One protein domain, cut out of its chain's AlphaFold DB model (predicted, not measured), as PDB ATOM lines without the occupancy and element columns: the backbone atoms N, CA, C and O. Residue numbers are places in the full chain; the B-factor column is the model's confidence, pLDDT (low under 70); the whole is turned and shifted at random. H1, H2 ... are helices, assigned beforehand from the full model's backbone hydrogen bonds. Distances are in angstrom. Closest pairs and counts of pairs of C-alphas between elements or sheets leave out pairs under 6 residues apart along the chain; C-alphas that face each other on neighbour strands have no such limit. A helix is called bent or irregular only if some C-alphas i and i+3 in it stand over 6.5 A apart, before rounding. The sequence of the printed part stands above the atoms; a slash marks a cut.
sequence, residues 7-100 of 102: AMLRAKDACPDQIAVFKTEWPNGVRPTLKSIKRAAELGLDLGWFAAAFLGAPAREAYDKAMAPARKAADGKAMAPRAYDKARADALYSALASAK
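AT A GLANCE: This is residues 7 to 100 of the 102 residues of an uncharacterized protein of marine sediment metagenome (UniProt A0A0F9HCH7). What does a first look show? Two long helices, H5 and H6, run side by side as a hairpin, and the shorter helices H3 and H4 pack on H6. The small pair H1 and H2 makes a corner at the opposite end of the longest axis from H5, next to H3. What is it built of? The printed part has 94 residues with six named helices, H1 to H6 in that order along the chain, and no named strand; its class is all helix. How large is it? It is compact, with a radius of gyration of the C-alphas of 13.2 A, and spans 37 by 28 by 23 A.

HOW THE PARTS SIT: Where does the longest helix lie? H5, residues 57 to 75, touches H6, residues 81 to 98, at a shallow tilt of 15 degrees, opposite ways, and the two form a helical hairpin; their closest C-alphas are those of Ala 59 and Ala 95, 5.0 A apart. H5 is irregular, with C-alphas 66 and 69 7.1 A apart, and has a kink of 46 degrees near residue 69. What else touches H6? H6 is the hub, and with residues 88 to 92 alone it touches H4, residues 47 to 54, at a shallow tilt of 25 degrees, the same way; the closest C-alphas, of Ala 51 and Leu 92, are 6.6 A apart. With residues 85 to 93 alone it touches H3, residues 34 to 42, at 32 degrees, only just short of steep, opposite ways, the closest C-alphas being those of Lys 38 and Ala 89, 5.7 A apart. H4 and H5, also a helical hairpin, only just touch, with 3 pairs of C-alphas within 8 A, the closest those of Ala 51 and Arg 60, 6.6 A. Which helices are apart from H6? H2, residues 16 to 25, is close to H3 but not clearly touching, the closest C-alphas being those of Phe 22 and Ala 40, 7.9 A apart. H1, residues 7 to 10, only just touches H2, only at the corner by their link, with 3 pairs of C-alphas within 8 A; Leu 9 and Ile 19 have the closest C-alphas, 6.6 A apart. H1 and H2 are both apart from H4, H5 and H6. How do the backbones run? In H2, H3, H4 and H6 every O i to N i+4 pair is within hydrogen-bond range, in H5 13 of 15 are, and H1 is too short for such a pair.

IN THESE COORDINATES: Where do the long helices begin and end? H5 begins at C-alpha 57, (116.671, 170.150, 118.305), and is 24.7 A long; H6 is 25.8 A long and ends at C-alpha 98, (127.896, 167.647, 114.891). How long are the others? H2 measures 14.4 A, H3 12.4 A, H4 10.2 A and H1 5.1 A, the last beginning at C-alpha 7, (125.977, 175.411, 138.101).

THE WHOLE: How far apart are the extremes? The two C-alphas farthest apart are those of Asn 28 and Gly 76, at 39.8 A. Is it continuous? The printed part has no cut and no long link; the link from H2 to H3 is short and the other four are tight. Where is confidence low? The mean pLDDT of the printed part is 90.9, and residue 100 is under 70.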
ATOM      1  N   ALA A   7     126.948 174.317 138.132       96.38
ATOM      2  CA  ALA A   7     125.977 175.411 138.101       96.38
ATOM      3  C   ALA A   7     125.031 175.302 136.896       96.38
ATOM      4  O   ALA A   7     123.829 175.490 137.051       96.38
ATOM      5  N   MET A   8     125.545 174.924 135.720       96.19
ATOM      6  CA  MET A   8     124.710 174.677 134.539       96.19
ATOM      7  C   MET A   8     123.764 173.491 134.742       96.19
ATOM      8  O   MET A   8     122.626 173.551 134.293       96.19
ATOM      9  N   LEU A   9     124.218 172.431 135.424       96.25
ATOM     10  CA  LEU A   9     123.365 171.286 135.763       96.25
ATOM     11  C   LEU A   9     122.237 171.692 136.720       96.25
ATOM     12  O   LEU A   9     121.081 171.377 136.459       96.25
ATOM     13  N   ARG A  10     122.554 172.455 137.776       96.50
ATOM     14  CA  ARG A  10     121.548 173.015 138.699       96.50
ATOM     15  C   ARG A  10     120.522 173.887 137.985       96.50
ATOM     16  O   ARG A  10     119.339 173.737 138.230       96.50
ATOM     17  N   ALA A  11     120.965 174.753 137.076       96.62
ATOM     18  CA  ALA A  11     120.079 175.634 136.313       96.62
ATOM     19  C   ALA A  11     119.144 174.890 135.337       96.62
ATOM     20  O   ALA A  11     118.252 175.503 134.761       96.62
ATOM     21  N   LYS A  12     119.377 173.593 135.107       95.31
ATOM     22  CA  LYS A  12     118.526 172.700 134.311       95.31
ATOM     23  C   LYS A  12     117.741 171.713 135.181       95.31
ATOM     24  O   LYS A  12     117.254 170.719 134.650       95.31
ATOM     25  N   ASP A  13     117.677 171.961 136.488       95.25
ATOM     26  CA  ASP A  13     116.989 171.121 137.471       95.25
ATOM     27  C   ASP A  13     117.482 169.665 137.469       95.25
ATOM     28  O   ASP A  13     116.715 168.711 137.593       95.25
ATOM     29  N   ALA A  14     118.799 169.477 137.313       94.75
ATOM     30  CA  ALA A  14     119.414 168.166 137.485       94.75
ATOM     31  C   ALA A  14     119.190 167.635 138.909       94.75
ATOM     32  O   ALA A  14     119.211 168.398 139.878       94.75
ATOM     33  N   CYS A  15     119.074 166.313 139.050       95.44
ATOM     34  CA  CYS A  15     118.950 165.678 140.359       95.44
ATOM     35  C   CYS A  15     120.130 166.065 141.281       95.44
ATOM     36  O   CYS A  15     121.283 166.021 140.832       95.44
ATOM     37  N   PRO A  16     119.889 166.387 142.569       96.25
ATOM     38  CA  PRO A  16     120.946 166.768 143.509       96.25
ATOM     39  C   PRO A  16     122.099 165.760 143.588       96.25
ATOM     40  O   PRO A  16     123.262 166.167 143.559       96.25
ATOM     41  N   ASP A  17     121.792 164.461 143.580       96.69
ATOM     42  CA  ASP A  17     122.795 163.388 143.618       96.69
ATOM     43  C   ASP A  17     123.682 163.388 142.367       96.69
ATOM     44  O   ASP A  17     124.903 163.265 142.453       96.69
ATOM     45  N   GLN A  18     123.087 163.616 141.194       96.31
ATOM     46  CA  GLN A  18     123.811 163.715 139.924       96.31
ATOM     47  C   GLN A  18     124.739 164.937 139.917       96.31
ATOM     48  O   GLN A  18     125.881 164.861 139.461       96.31
ATOM     49  N   ILE A  19     124.283 166.062 140.478       97.06
ATOM     50  CA  ILE A  19     125.109 167.262 140.650       97.06
ATOM     51  C   ILE A  19     126.256 167.003 141.631       97.06
ATOM     52  O   ILE A  19     127.363 167.493 141.399       97.06
ATOM     53  N   ALA A  20     126.006 166.275 142.719       97.69
ATOM     54  CA  ALA A  20     127.021 165.938 143.709       97.69
ATOM     55  C   ALA A  20     128.116 165.059 143.091       97.69
ATOM     56  O   ALA A  20     129.286 165.436 143.149       97.69
ATOM     57  N   VAL A  21     127.742 163.971 142.408       97.94
ATOM     58  CA  VAL A  21     128.681 163.100 141.677       97.94
ATOM     59  C   VAL A  21     129.486 163.907 140.658       97.94
ATOM     60  O   VAL A  21     130.717 163.849 140.654       97.94
ATOM     61  N   PHE A  22     128.816 164.729 139.844       97.81
ATOM     62  CA  PHE A  22     129.489 165.573 138.859       97.81
ATOM     63  C   PHE A  22     130.472 166.556 139.506       97.81
ATOM     64  O   PHE A  22     131.585 166.720 139.013       97.81
ATOM     65  N   LYS A  23     130.077 167.238 140.588       97.69
ATOM     66  CA  LYS A  23     130.916 168.241 141.264       97.69
ATOM     67  C   LYS A  23     132.135 167.598 141.927       97.69
ATOM     68  O   LYS A  23     133.188 168.227 141.949       97.69
ATOM     69  N   THR A  24     131.995 166.383 142.450       97.94
ATOM     70  CA  THR A  24     133.108 165.627 143.035       97.94
ATOM     71  C   THR A  24     134.147 165.266 141.976       97.94
ATOM     72  O   THR A  24     135.333 165.487 142.197       97.94
ATOM     73  N   GLU A  25     133.720 164.772 140.811       97.88
ATOM     74  CA  GLU A  25     134.644 164.414 139.724       97.88
ATOM     75  C   GLU A  25     135.217 165.656 139.011       97.88
ATOM     76  O   GLU A  25     136.402 165.707 138.678       97.88
ATOM     77  N   TRP A  26     134.390 166.680 138.777       97.75
ATOM     78  CA  TRP A  26     134.754 167.881 138.020       97.75
ATOM     79  C   TRP A  26     134.365 169.168 138.763       97.75
ATOM     80  O   TRP A  26     133.443 169.881 138.343       97.75
ATOM     81  N   PRO A  27     135.092 169.536 139.834       96.25
ATOM     82  CA  PRO A  27     134.756 170.696 140.664       96.25
ATOM     83  C   PRO A  27     134.785 172.019 139.887       96.25
ATOM     84  O   PRO A  27     133.966 172.901 140.141       96.25
ATOM     85  N   ASN A  28     135.663 172.122 138.883       95.75
ATOM     86  CA  ASN A  28     135.810 173.294 138.011       95.75
ATOM     87  C   ASN A  28     135.058 173.154 136.672       95.75
ATOM     88  O   ASN A  28     135.225 173.965 135.757       95.75
ATOM     89  N   GLY A  29     134.224 172.117 136.541       96.31
ATOM     90  CA  GLY A  29     133.575 171.742 135.292       96.31
ATOM     91  C   GLY A  29     134.486 170.980 134.330       96.31
ATOM     92  O   GLY A  29     135.681 170.798 134.562       96.31
ATOM     93  N   VAL A  30     133.899 170.508 133.231       96.69
ATOM     94  CA  VAL A  30     134.575 169.636 132.265       96.69
ATOM     95  C   VAL A  30     134.179 169.969 130.837       96.69
ATOM     96  O   VAL A  30     133.027 170.285 130.532       96.69
ATOM     97  N   ARG A  31     135.145 169.887 129.923       94.31
ATOM     98  CA  ARG A  31     134.873 169.966 128.488       94.31
ATOM     99  C   ARG A  31     134.297 168.626 128.023       94.31
ATOM    100  O   ARG A  31     134.949 167.613 128.257       94.31
ATOM    101  N   PRO A  32     133.154 168.593 127.314       91.94
ATOM    102  CA  PRO A  32     132.505 167.344 126.929       91.94
ATOM    103  C   PRO A  32     133.228 166.692 125.738       91.94
ATOM    104  O   PRO A  32     132.866 166.852 124.573       91.94
ATOM    105  N   THR A  33     134.319 166.003 126.046       93.06
ATOM    106  CA  THR A  33     135.093 165.144 125.142       93.06
ATOM    107  C   THR A  33     134.615 163.698 125.249       93.06
ATOM    108  O   THR A  33     133.941 163.335 126.213       93.06
ATOM    109  N   LEU A  34     135.016 162.833 124.313       92.06
ATOM    110  CA  LEU A  34     134.687 161.407 124.393       92.06
ATOM    111  C   LEU A  34     135.149 160.783 125.720       92.06
ATOM    112  O   LEU A  34     134.402 160.026 126.333       92.06
ATOM    113  N   LYS A  35     136.349 161.141 126.199       94.44
ATOM    114  CA  LYS A  35     136.897 160.630 127.465       94.44
ATOM    115  C   LYS A  35     136.036 161.042 128.662       94.44
ATOM    116  O   LYS A  35     135.677 160.194 129.467       94.44
ATOM    117  N   SER A  36     135.665 162.320 128.761       95.81
ATOM    118  CA  SER A  36     134.825 162.803 129.868       95.81
ATOM    119  C   SER A  36     133.396 162.262 129.803       95.81
ATOM    120  O   SER A  36     132.801 162.005 130.839       95.81
ATOM    121  N   ILE A  37     132.841 162.065 128.601       95.62
ATOM    122  CA  ILE A  37     131.494 161.501 128.437       95.62
ATOM    123  C   ILE A  37     131.478 160.020 128.839       95.62
ATOM    124  O   ILE A  37     130.569 159.592 129.543       95.62
ATOM    125  N   LYS A  38     132.506 159.248 128.464       94.88
ATOM    126  CA  LYS A  38     132.665 157.862 128.937       94.88
ATOM    127  C   LYS A  38     132.824 157.802 130.452       94.88
ATOM    128  O   LYS A  38     132.140 157.021 131.097       94.88
ATOM    129  N   ARG A  39     133.639 158.694 131.020       95.94
ATOM    130  CA  ARG A  39     133.780 158.816 132.473       95.94
ATOM    131  C   ARG A  39     132.447 159.141 133.158       95.94
ATOM    132  O   ARG A  39     132.146 158.569 134.192       95.94
ATOM    133  N   ALA A  40     131.620 160.003 132.565       95.50
ATOM    134  CA  ALA A  40     130.286 160.293 133.085       95.50
ATOM    135  C   ALA A  40     129.373 159.053 133.074       95.50
ATOM    136  O   ALA A  40     128.673 158.820 134.054       95.50
ATOM    137  N   ALA A  41     129.428 158.232 132.019       93.69
ATOM    138  CA  ALA A  41     128.711 156.955 131.980       93.69
ATOM    139  C   ALA A  41     129.182 155.992 133.087       93.69
ATOM    140  O   ALA A  41     128.358 155.398 133.772       93.69
ATOM    141  N   GLU A  42     130.496 155.875 133.306       93.44
ATOM    142  CA  GLU A  42     131.072 155.039 134.375       93.44
ATOM    143  C   GLU A  42     130.645 155.485 135.780       93.44
ATOM    144  O   GLU A  42     130.487 154.654 136.669       93.44
ATOM    145  N   LEU A  43     130.445 156.792 135.973       94.50
ATOM    146  CA  LEU A  43     129.955 157.383 137.221       94.50
ATOM    147  C   LEU A  43     128.431 157.256 137.396       94.50
ATOM    148  O   LEU A  43     127.893 157.753 138.383       94.50
ATOM    149  N   GLY A  44     127.726 156.630 136.447       92.81
ATOM    150  CA  GLY A  44     126.269 156.499 136.486       92.81
ATOM    151  C   GLY A  44     125.534 157.826 136.281       92.81
ATOM    152  O   GLY A  44     124.401 157.982 136.743       92.81
ATOM    153  N   LEU A  45     126.167 158.800 135.618       95.31
ATOM    154  CA  LEU A  45     125.499 160.048 135.274       95.31
ATOM    155  C   LEU A  45     124.521 159.842 134.111       95.31
ATOM    156  O   LEU A  45     124.837 159.170 133.125       95.31
ATOM    157  N   ASP A  46     123.343 160.462 134.184       94.12
ATOM    158  CA  ASP A  46     122.307 160.296 133.164       94.12
ATOM    159  C   ASP A  46     122.622 161.093 131.886       94.12
ATOM    160  O   ASP A  46     122.255 162.260 131.704       94.12
ATOM    161  N   LEU A  47     123.289 160.419 130.948       94.38
ATOM    162  CA  LEU A  47     123.601 160.975 129.632       94.38
ATOM    163  C   LEU A  47     122.357 161.198 128.755       94.38
ATOM    164  O   LEU A  47     122.404 162.016 127.834       94.38
ATOM    165  N   GLY A  48     121.258 160.480 129.006       92.56
ATOM    166  CA  GLY A  48     120.004 160.629 128.265       92.56
ATOM    167  C   GLY A  48     119.260 161.904 128.650       92.56
ATOM    168  O   GLY A  48     118.824 162.653 127.764       92.56
ATOM    169  N   TRP A  49     119.184 162.174 129.955       94.75
ATOM    170  CA  TRP A  49     118.727 163.451 130.497       94.75
ATOM    171  C   TRP A  49     119.623 164.595 130.014       94.75
ATOM    172  O   TRP A  49     119.116 165.583 129.483       94.75
ATOM    173  N   PHE A  50     120.950 164.441 130.090       94.88
ATOM    174  CA  PHE A  50     121.873 165.489 129.642       94.88
ATOM    175  C   PHE A  50     121.650 165.835 128.166       94.88
ATOM    176  O   PHE A  50     121.544 167.006 127.798       94.88
ATOM    177  N   ALA A  51     121.505 164.814 127.316       93.75
ATOM    178  CA  ALA A  51     121.179 165.007 125.912       93.75
ATOM    179  C   ALA A  51     119.855 165.770 125.722       93.75
ATOM    180  O   ALA A  51     119.727 166.510 124.755       93.75
ATOM    181  N   ALA A  52     118.861 165.587 126.596       92.50
ATOM    182  CA  ALA A  52     117.556 166.246 126.481       92.50
ATOM    183  C   ALA A  52     117.623 167.707 126.940       92.50
ATOM    184  O   ALA A  52     117.006 168.577 126.335       92.50
ATOM    185  N   ALA A  53     118.405 167.977 127.985       93.00
ATOM    186  CA  ALA A  53     118.510 169.295 128.595       93.00
ATOM    187  C   ALA A  53     119.442 170.260 127.836       93.00
ATOM    188  O   ALA A  53     119.244 171.481 127.908       93.00
ATOM    189  N   PHE A  54     120.465 169.735 127.141       91.81
ATOM    190  CA  PHE A  54     121.560 170.538 126.576       91.81
ATOM    191  C   PHE A  54     121.724 170.468 125.054       91.81
ATOM    192  O   PHE A  54     122.367 171.360 124.494       91.81
ATOM    193  N   LEU A  55     121.191 169.454 124.362       90.94
ATOM    194  CA  LEU A  55     121.248 169.431 122.898       90.94
ATOM    195  C   LEU A  55     120.118 170.279 122.311       90.94
ATOM    196  O   LEU A  55     118.963 170.150 122.702       90.94
ATOM    197  N   GLY A  56     120.446 171.113 121.323       89.31
ATOM    198  CA  GLY A  56     119.429 171.738 120.478       89.31
ATOM    199  C   GLY A  56     118.725 170.703 119.593       89.31
ATOM    200  O   GLY A  56     119.284 169.637 119.326       89.31
ATOM    201  N   ALA A  57     117.534 171.042 119.090       88.31
ATOM    202  CA  ALA A  57     116.671 170.150 118.305       88.31
ATOM    203  C   ALA A  57     117.396 169.278 117.248       88.31
ATOM    204  O   ALA A  57     117.255 168.057 117.318       88.31
ATOM    205  N   PRO A  58     118.238 169.817 116.337       88.81
ATOM    206  CA  PRO A  58     118.893 168.985 115.320       88.81
ATOM    207  C   PRO A  58     119.915 167.999 115.906       88.81
ATOM    208  O   PRO A  58     120.044 166.870 115.437       88.81
ATOM    209  N   ALA A  59     120.644 168.401 116.950       89.56
ATOM    210  CA  ALA A  59     121.603 167.521 117.613       89.56
ATOM    211  C   ALA A  59     120.886 166.454 118.453       89.56
ATOM    212  O   ALA A  59     121.343 165.312 118.527       89.56
ATOM    213  N   ARG A  60     119.740 166.805 119.048       90.44
ATOM    214  CA  ARG A  60     118.896 165.860 119.773       90.44
ATOM    215  C   ARG A  60     118.313 164.800 118.844       90.44
ATOM    216  O   ARG A  60     118.373 163.622 119.174       90.44
ATOM    217  N   GLU A  61     117.833 165.195 117.669       90.25
ATOM    218  CA  GLU A  61     117.325 164.254 116.667       90.25
ATOM    219  C   GLU A  61     118.415 163.273 116.209       90.25
ATOM    220  O   GLU A  61     118.178 162.067 116.137       90.25
ATOM    221  N   ALA A  62     119.634 163.763 115.961       91.19
ATOM    222  CA  ALA A  62     120.769 162.906 115.624       91.19
ATOM    223  C   ALA A  62     121.099 161.912 116.752       91.19
ATOM    224  O   ALA A  62     121.332 160.731 116.489       91.19
ATOM    225  N   TYR A  63     121.068 162.370 118.007       92.88
ATOM    226  CA  TYR A  63     121.238 161.511 119.179       92.88
ATOM    227  C   TYR A  63     120.148 160.432 119.270       92.88
ATOM    228  O   TYR A  63     120.462 159.257 119.463       92.88
ATOM    229  N   ASP A  64     118.876 160.801 119.102       91.94
ATOM    230  CA  ASP A  64     117.756 159.860 119.187       91.94
ATOM    231  C   ASP A  64     117.795 158.825 118.050       91.94
ATOM    232  O   ASP A  64     117.600 157.634 118.310       91.94
ATOM    233  N   LYS A  65     118.151 159.233 116.823       91.75
ATOM    234  CA  LYS A  65     118.383 158.308 115.697       91.75
ATOM    235  C   LYS A  65     119.521 157.328 115.987       91.75
ATOM    236  O   LYS A  65     119.365 156.134 115.744       91.75
ATOM    237  N   ALA A  66     120.636 157.802 116.544       92.00
ATOM    238  CA  ALA A  66     121.766 156.946 116.907       92.00
ATOM    239  C   ALA A  66     121.426 155.964 118.046       92.00
ATOM    240  O   ALA A  66     121.932 154.843 118.067       92.00
ATOM    241  N   MET A  67     120.544 156.358 118.972       93.00
ATOM    242  CA  MET A  67     120.108 155.518 120.093       93.00
ATOM    243  C   MET A  67     118.987 154.533 119.750       93.00
ATOM    244  O   MET A  67     118.807 153.566 120.490       93.00
ATOM    245  N   ALA A  68     118.244 154.731 118.658       90.00
ATOM    246  CA  ALA A  68     117.142 153.859 118.247       90.00
ATOM    247  C   ALA A  68     117.480 152.347 118.241       90.00
ATOM    248  O   ALA A  68     116.725 151.584 118.852       90.00
ATOM    249  N   PRO A  69     118.596 151.875 117.640       87.62
ATOM    250  CA  PRO A  69     118.937 150.449 117.668       87.62
ATOM    251  C   PRO A  69     119.255 149.946 119.082       87.62
ATOM    252  O   PRO A  69     118.833 148.853 119.451       87.62
ATOM    253  N   ALA A  70     119.953 150.749 119.892       87.81
ATOM    254  CA  ALA A  70     120.302 150.388 121.264       87.81
ATOM    255  C   ALA A  70     119.062 150.310 122.170       87.81
ATOM    256  O   ALA A  70     118.955 149.387 122.973       87.81
ATOM    257  N   ARG A  71     118.096 151.228 122.006       86.81
ATOM    258  CA  ARG A  71     116.800 151.184 122.709       86.81
ATOM    259  C   ARG A  71     116.025 149.921 122.346       86.81
ATOM    260  O   ARG A  71     115.681 149.158 123.237       86.81
ATOM    261  N   LYS A  72     115.886 149.626 121.048       85.69
ATOM    262  CA  LYS A  72     115.212 148.407 120.575       85.69
ATOM    263  C   LYS A  72     115.852 147.129 121.135       85.69
ATOM    264  O   LYS A  72     115.144 146.195 121.503       85.69
ATOM    265  N   ALA A  73     117.182 147.080 121.213       84.31
ATOM    266  CA  ALA A  73     117.899 145.935 121.773       84.31
ATOM    267  C   ALA A  73     117.739 145.818 123.302       84.31
ATOM    268  O   ALA A  73     117.623 144.706 123.818       84.31
ATOM    269  N   ALA A  74     117.707 146.941 124.026       81.50
ATOM    270  CA  ALA A  74     117.463 146.966 125.467       81.50
ATOM    271  C   ALA A  74     116.022 146.559 125.818       81.50
ATOM    272  O   ALA A  74     115.831 145.750 126.725       81.50
ATOM    273  N   ASP A  75     115.030 147.035 125.060       78.06
ATOM    274  CA  ASP A  75     113.615 146.675 125.233       78.06
ATOM    275  C   ASP A  75     113.392 145.169 125.022       78.06
ATOM    276  O   ASP A  75     112.682 144.518 125.787       78.06
ATOM    277  N   GLY A  76     114.078 144.580 124.036       78.12
ATOM    278  CA  GLY A  76     114.111 143.131 123.825       78.12
ATOM    279  C   GLY A  76     114.954 142.350 124.843       78.12
ATOM    280  O   GLY A  76     115.142 141.151 124.661       78.12
ATOM    281  N   LYS A  77     115.509 143.011 125.874       76.31
ATOM    282  CA  LYS A  77     116.463 142.461 126.862       76.31
ATOM    283  C   LYS A  77     117.695 141.782 126.242       76.31
ATOM    284  O   LYS A  77     118.378 141.003 126.901       76.31
ATOM    285  N   ALA A  78     118.002 142.099 124.987       73.06
ATOM    286  CA  ALA A  78     119.096 141.513 124.219       73.06
ATOM    287  C   ALA A  78     120.425 142.267 124.406       73.06
ATOM    288  O   ALA A  78     121.456 141.851 123.879       73.06
ATOM    289  N   MET A  79     120.415 143.389 125.136       76.31
ATOM    290  CA  MET A  79     121.576 144.253 125.324       76.31
ATOM    291  C   MET A  79     121.985 144.335 126.794       76.31
ATOM    292  O   MET A  79     121.170 144.627 127.667       76.31
ATOM    293  N   ALA A  80     123.274 144.134 127.065       81.88
ATOM    294  CA  ALA A  80     123.831 144.330 128.396       81.88
ATOM    295  C   ALA A  80     123.846 145.828 128.780       81.88
ATOM    296  O   ALA A  80     124.175 146.656 127.921       81.88
ATOM    297  N   PRO A  81     123.614 146.192 130.059       78.94
ATOM    298  CA  PRO A  81     123.625 147.588 130.517       78.94
ATOM    299  C   PRO A  81     124.883 148.365 130.102       78.94
ATOM    300  O   PRO A  81     124.789 149.439 129.518       78.94
ATOM    301  N   ARG A  82     126.070 147.756 130.247       82.06
ATOM    302  CA  ARG A  82     127.348 148.365 129.826       82.06
ATOM    303  C   ARG A  82     127.412 148.689 128.331       82.06
ATOM    304  O   ARG A  82     128.025 149.678 127.936       82.06
ATOM    305  N   ALA A  83     126.815 147.848 127.488       84.88
ATOM    306  CA  ALA A  83     126.786 148.088 126.051       84.88
ATOM    307  C   ALA A  83     125.838 149.251 125.718       84.88
ATOM    308  O   ALA A  83     126.152 150.067 124.850       84.88
ATOM    309  N   TYR A  84     124.712 149.350 126.431       86.25
ATOM    310  CA  TYR A  84     123.768 150.455 126.296       86.25
ATOM    311  C   TYR A  84     124.397 151.791 126.721       86.25
ATOM    312  O   TYR A  84     124.323 152.768 125.977       86.25
ATOM    313  N   ASP A  85     125.112 151.818 127.848       87.06
ATOM    314  CA  ASP A  85     125.822 153.012 128.327       87.06
ATOM    315  C   ASP A  85     126.914 153.467 127.356       87.06
ATOM    316  O   ASP A  85     127.041 154.659 127.061       87.06
ATOM    317  N   LYS A  86     127.658 152.515 126.777       88.19
ATOM    318  CA  LYS A  86     128.637 152.813 125.725       88.19
ATOM    319  C   LYS A  86     127.969 153.434 124.495       88.19
ATOM    320  O   LYS A  86     128.454 154.452 124.003       88.19
ATOM    321  N   ALA A  87     126.863 152.858 124.015       91.38
ATOM    322  CA  ALA A  87     126.114 153.414 122.884       91.38
ATOM    323  C   ALA A  87     125.630 154.842 123.182       91.38
ATOM    324  O   ALA A  87     125.746 155.730 122.337       91.38
ATOM    325  N   ARG A  88     125.181 155.090 124.416       92.44
ATOM    326  CA  ARG A  88     124.743 156.406 124.895       92.44
ATOM    327  C   ARG A  88     125.868 157.436 124.893       92.44
ATOM    328  O   ARG A  88     125.658 158.562 124.439       92.44
ATOM    329  N   ALA A  89     127.049 157.051 125.368       91.19
ATOM    330  CA  ALA A  89     128.236 157.897 125.379       91.19
ATOM    331  C   ALA A  89     128.709 158.247 123.958       91.19
ATOM    332  O   ALA A  89     128.963 159.418 123.662       91.19
ATOM    333  N   ASP A  90     128.775 157.253 123.070       92.69
ATOM    334  CA  ASP A  90     129.215 157.435 121.683       92.69
ATOM    335  C   ASP A  90     128.213 158.301 120.885       92.69
ATOM    336  O   ASP A  90     128.617 159.222 120.160       92.69
ATOM    337  N   ALA A  91     126.904 158.082 121.075       93.56
ATOM    338  CA  ALA A  91     125.847 158.891 120.467       93.56
ATOM    339  C   ALA A  91     125.883 160.346 120.959       93.56
ATOM    340  O   ALA A  91     125.800 161.278 120.155       93.56
ATOM    341  N   LEU A  92     126.049 160.562 122.271       92.88
ATOM    342  CA  LEU A  92     126.127 161.905 122.846       92.88
ATOM    343  C   LEU A  92     127.361 162.661 122.344       92.88
ATOM    344  O   LEU A  92     127.254 163.829 121.968       92.88
ATOM    345  N   TYR A  93     128.523 162.005 122.295       93.19
ATOM    346  CA  TYR A  93     129.736 162.627 121.765       93.19
ATOM    347  C   TYR A  93     129.559 163.053 120.305       93.19
ATOM    348  O   TYR A  93     129.869 164.195 119.958       93.19
ATOM    349  N   SER A  94     129.008 162.165 119.474       90.50
ATOM    350  CA  SER A  94     128.737 162.450 118.062       90.50
ATOM    351  C   SER A  94     127.780 163.634 117.900       90.50
ATOM    352  O   SER A  94     128.085 164.565 117.160       90.50
ATOM    353  N   ALA A  95     126.682 163.675 118.662       91.50
ATOM    354  CA  ALA A  95     125.720 164.776 118.608       91.50
ATOM    355  C   ALA A  95     126.333 166.131 119.012       91.50
ATOM    356  O   ALA A  95     126.098 167.150 118.358       91.50
ATOM    357  N   LEU A  96     127.167 166.153 120.057       88.88
ATOM    358  CA  LEU A  96     127.885 167.358 120.493       88.88
ATOM    359  C   LEU A  96     128.959 167.801 119.486       88.88
ATOM    360  O   LEU A  96     129.261 168.994 119.394       88.88
ATOM    361  N   ALA A  97     129.558 166.860 118.751       85.75
ATOM    362  CA  ALA A  97     130.514 167.151 117.688       85.75
ATOM    363  C   ALA A  97     129.816 167.739 116.452       85.75
ATOM    364  O   ALA A  97     130.254 168.774 115.950       85.75
ATOM    365  N   SER A  98     128.696 167.154 116.020       77.06
ATOM    366  CA  SER A  98     127.896 167.647 114.891       77.06
ATOM    367  C   SER A  98     127.290 169.031 115.147       77.06
ATOM    368  O   SER A  98     127.155 169.822 114.218       77.06
ATOM    369  N   ALA A  99     127.001 169.375 116.407       70.25
ATOM    370  CA  ALA A  99     126.537 170.709 116.791       70.25
ATOM    371  C   ALA A  99     127.590 171.827 116.612       70.25
ATOM    372  O   ALA A  99     127.247 172.997 116.745       70.25
ATOM    373  N   LYS A 100     128.865 171.501 116.338       61.19
ATOM    374  CA  LYS A 100     129.933 172.487 116.069       61.19
ATOM    375  C   LYS A 100     130.135 172.804 114.584       61.19
ATOM    376  O   LYS A 100     130.950 173.668 114.285       61.19
TER     377      LYS A 100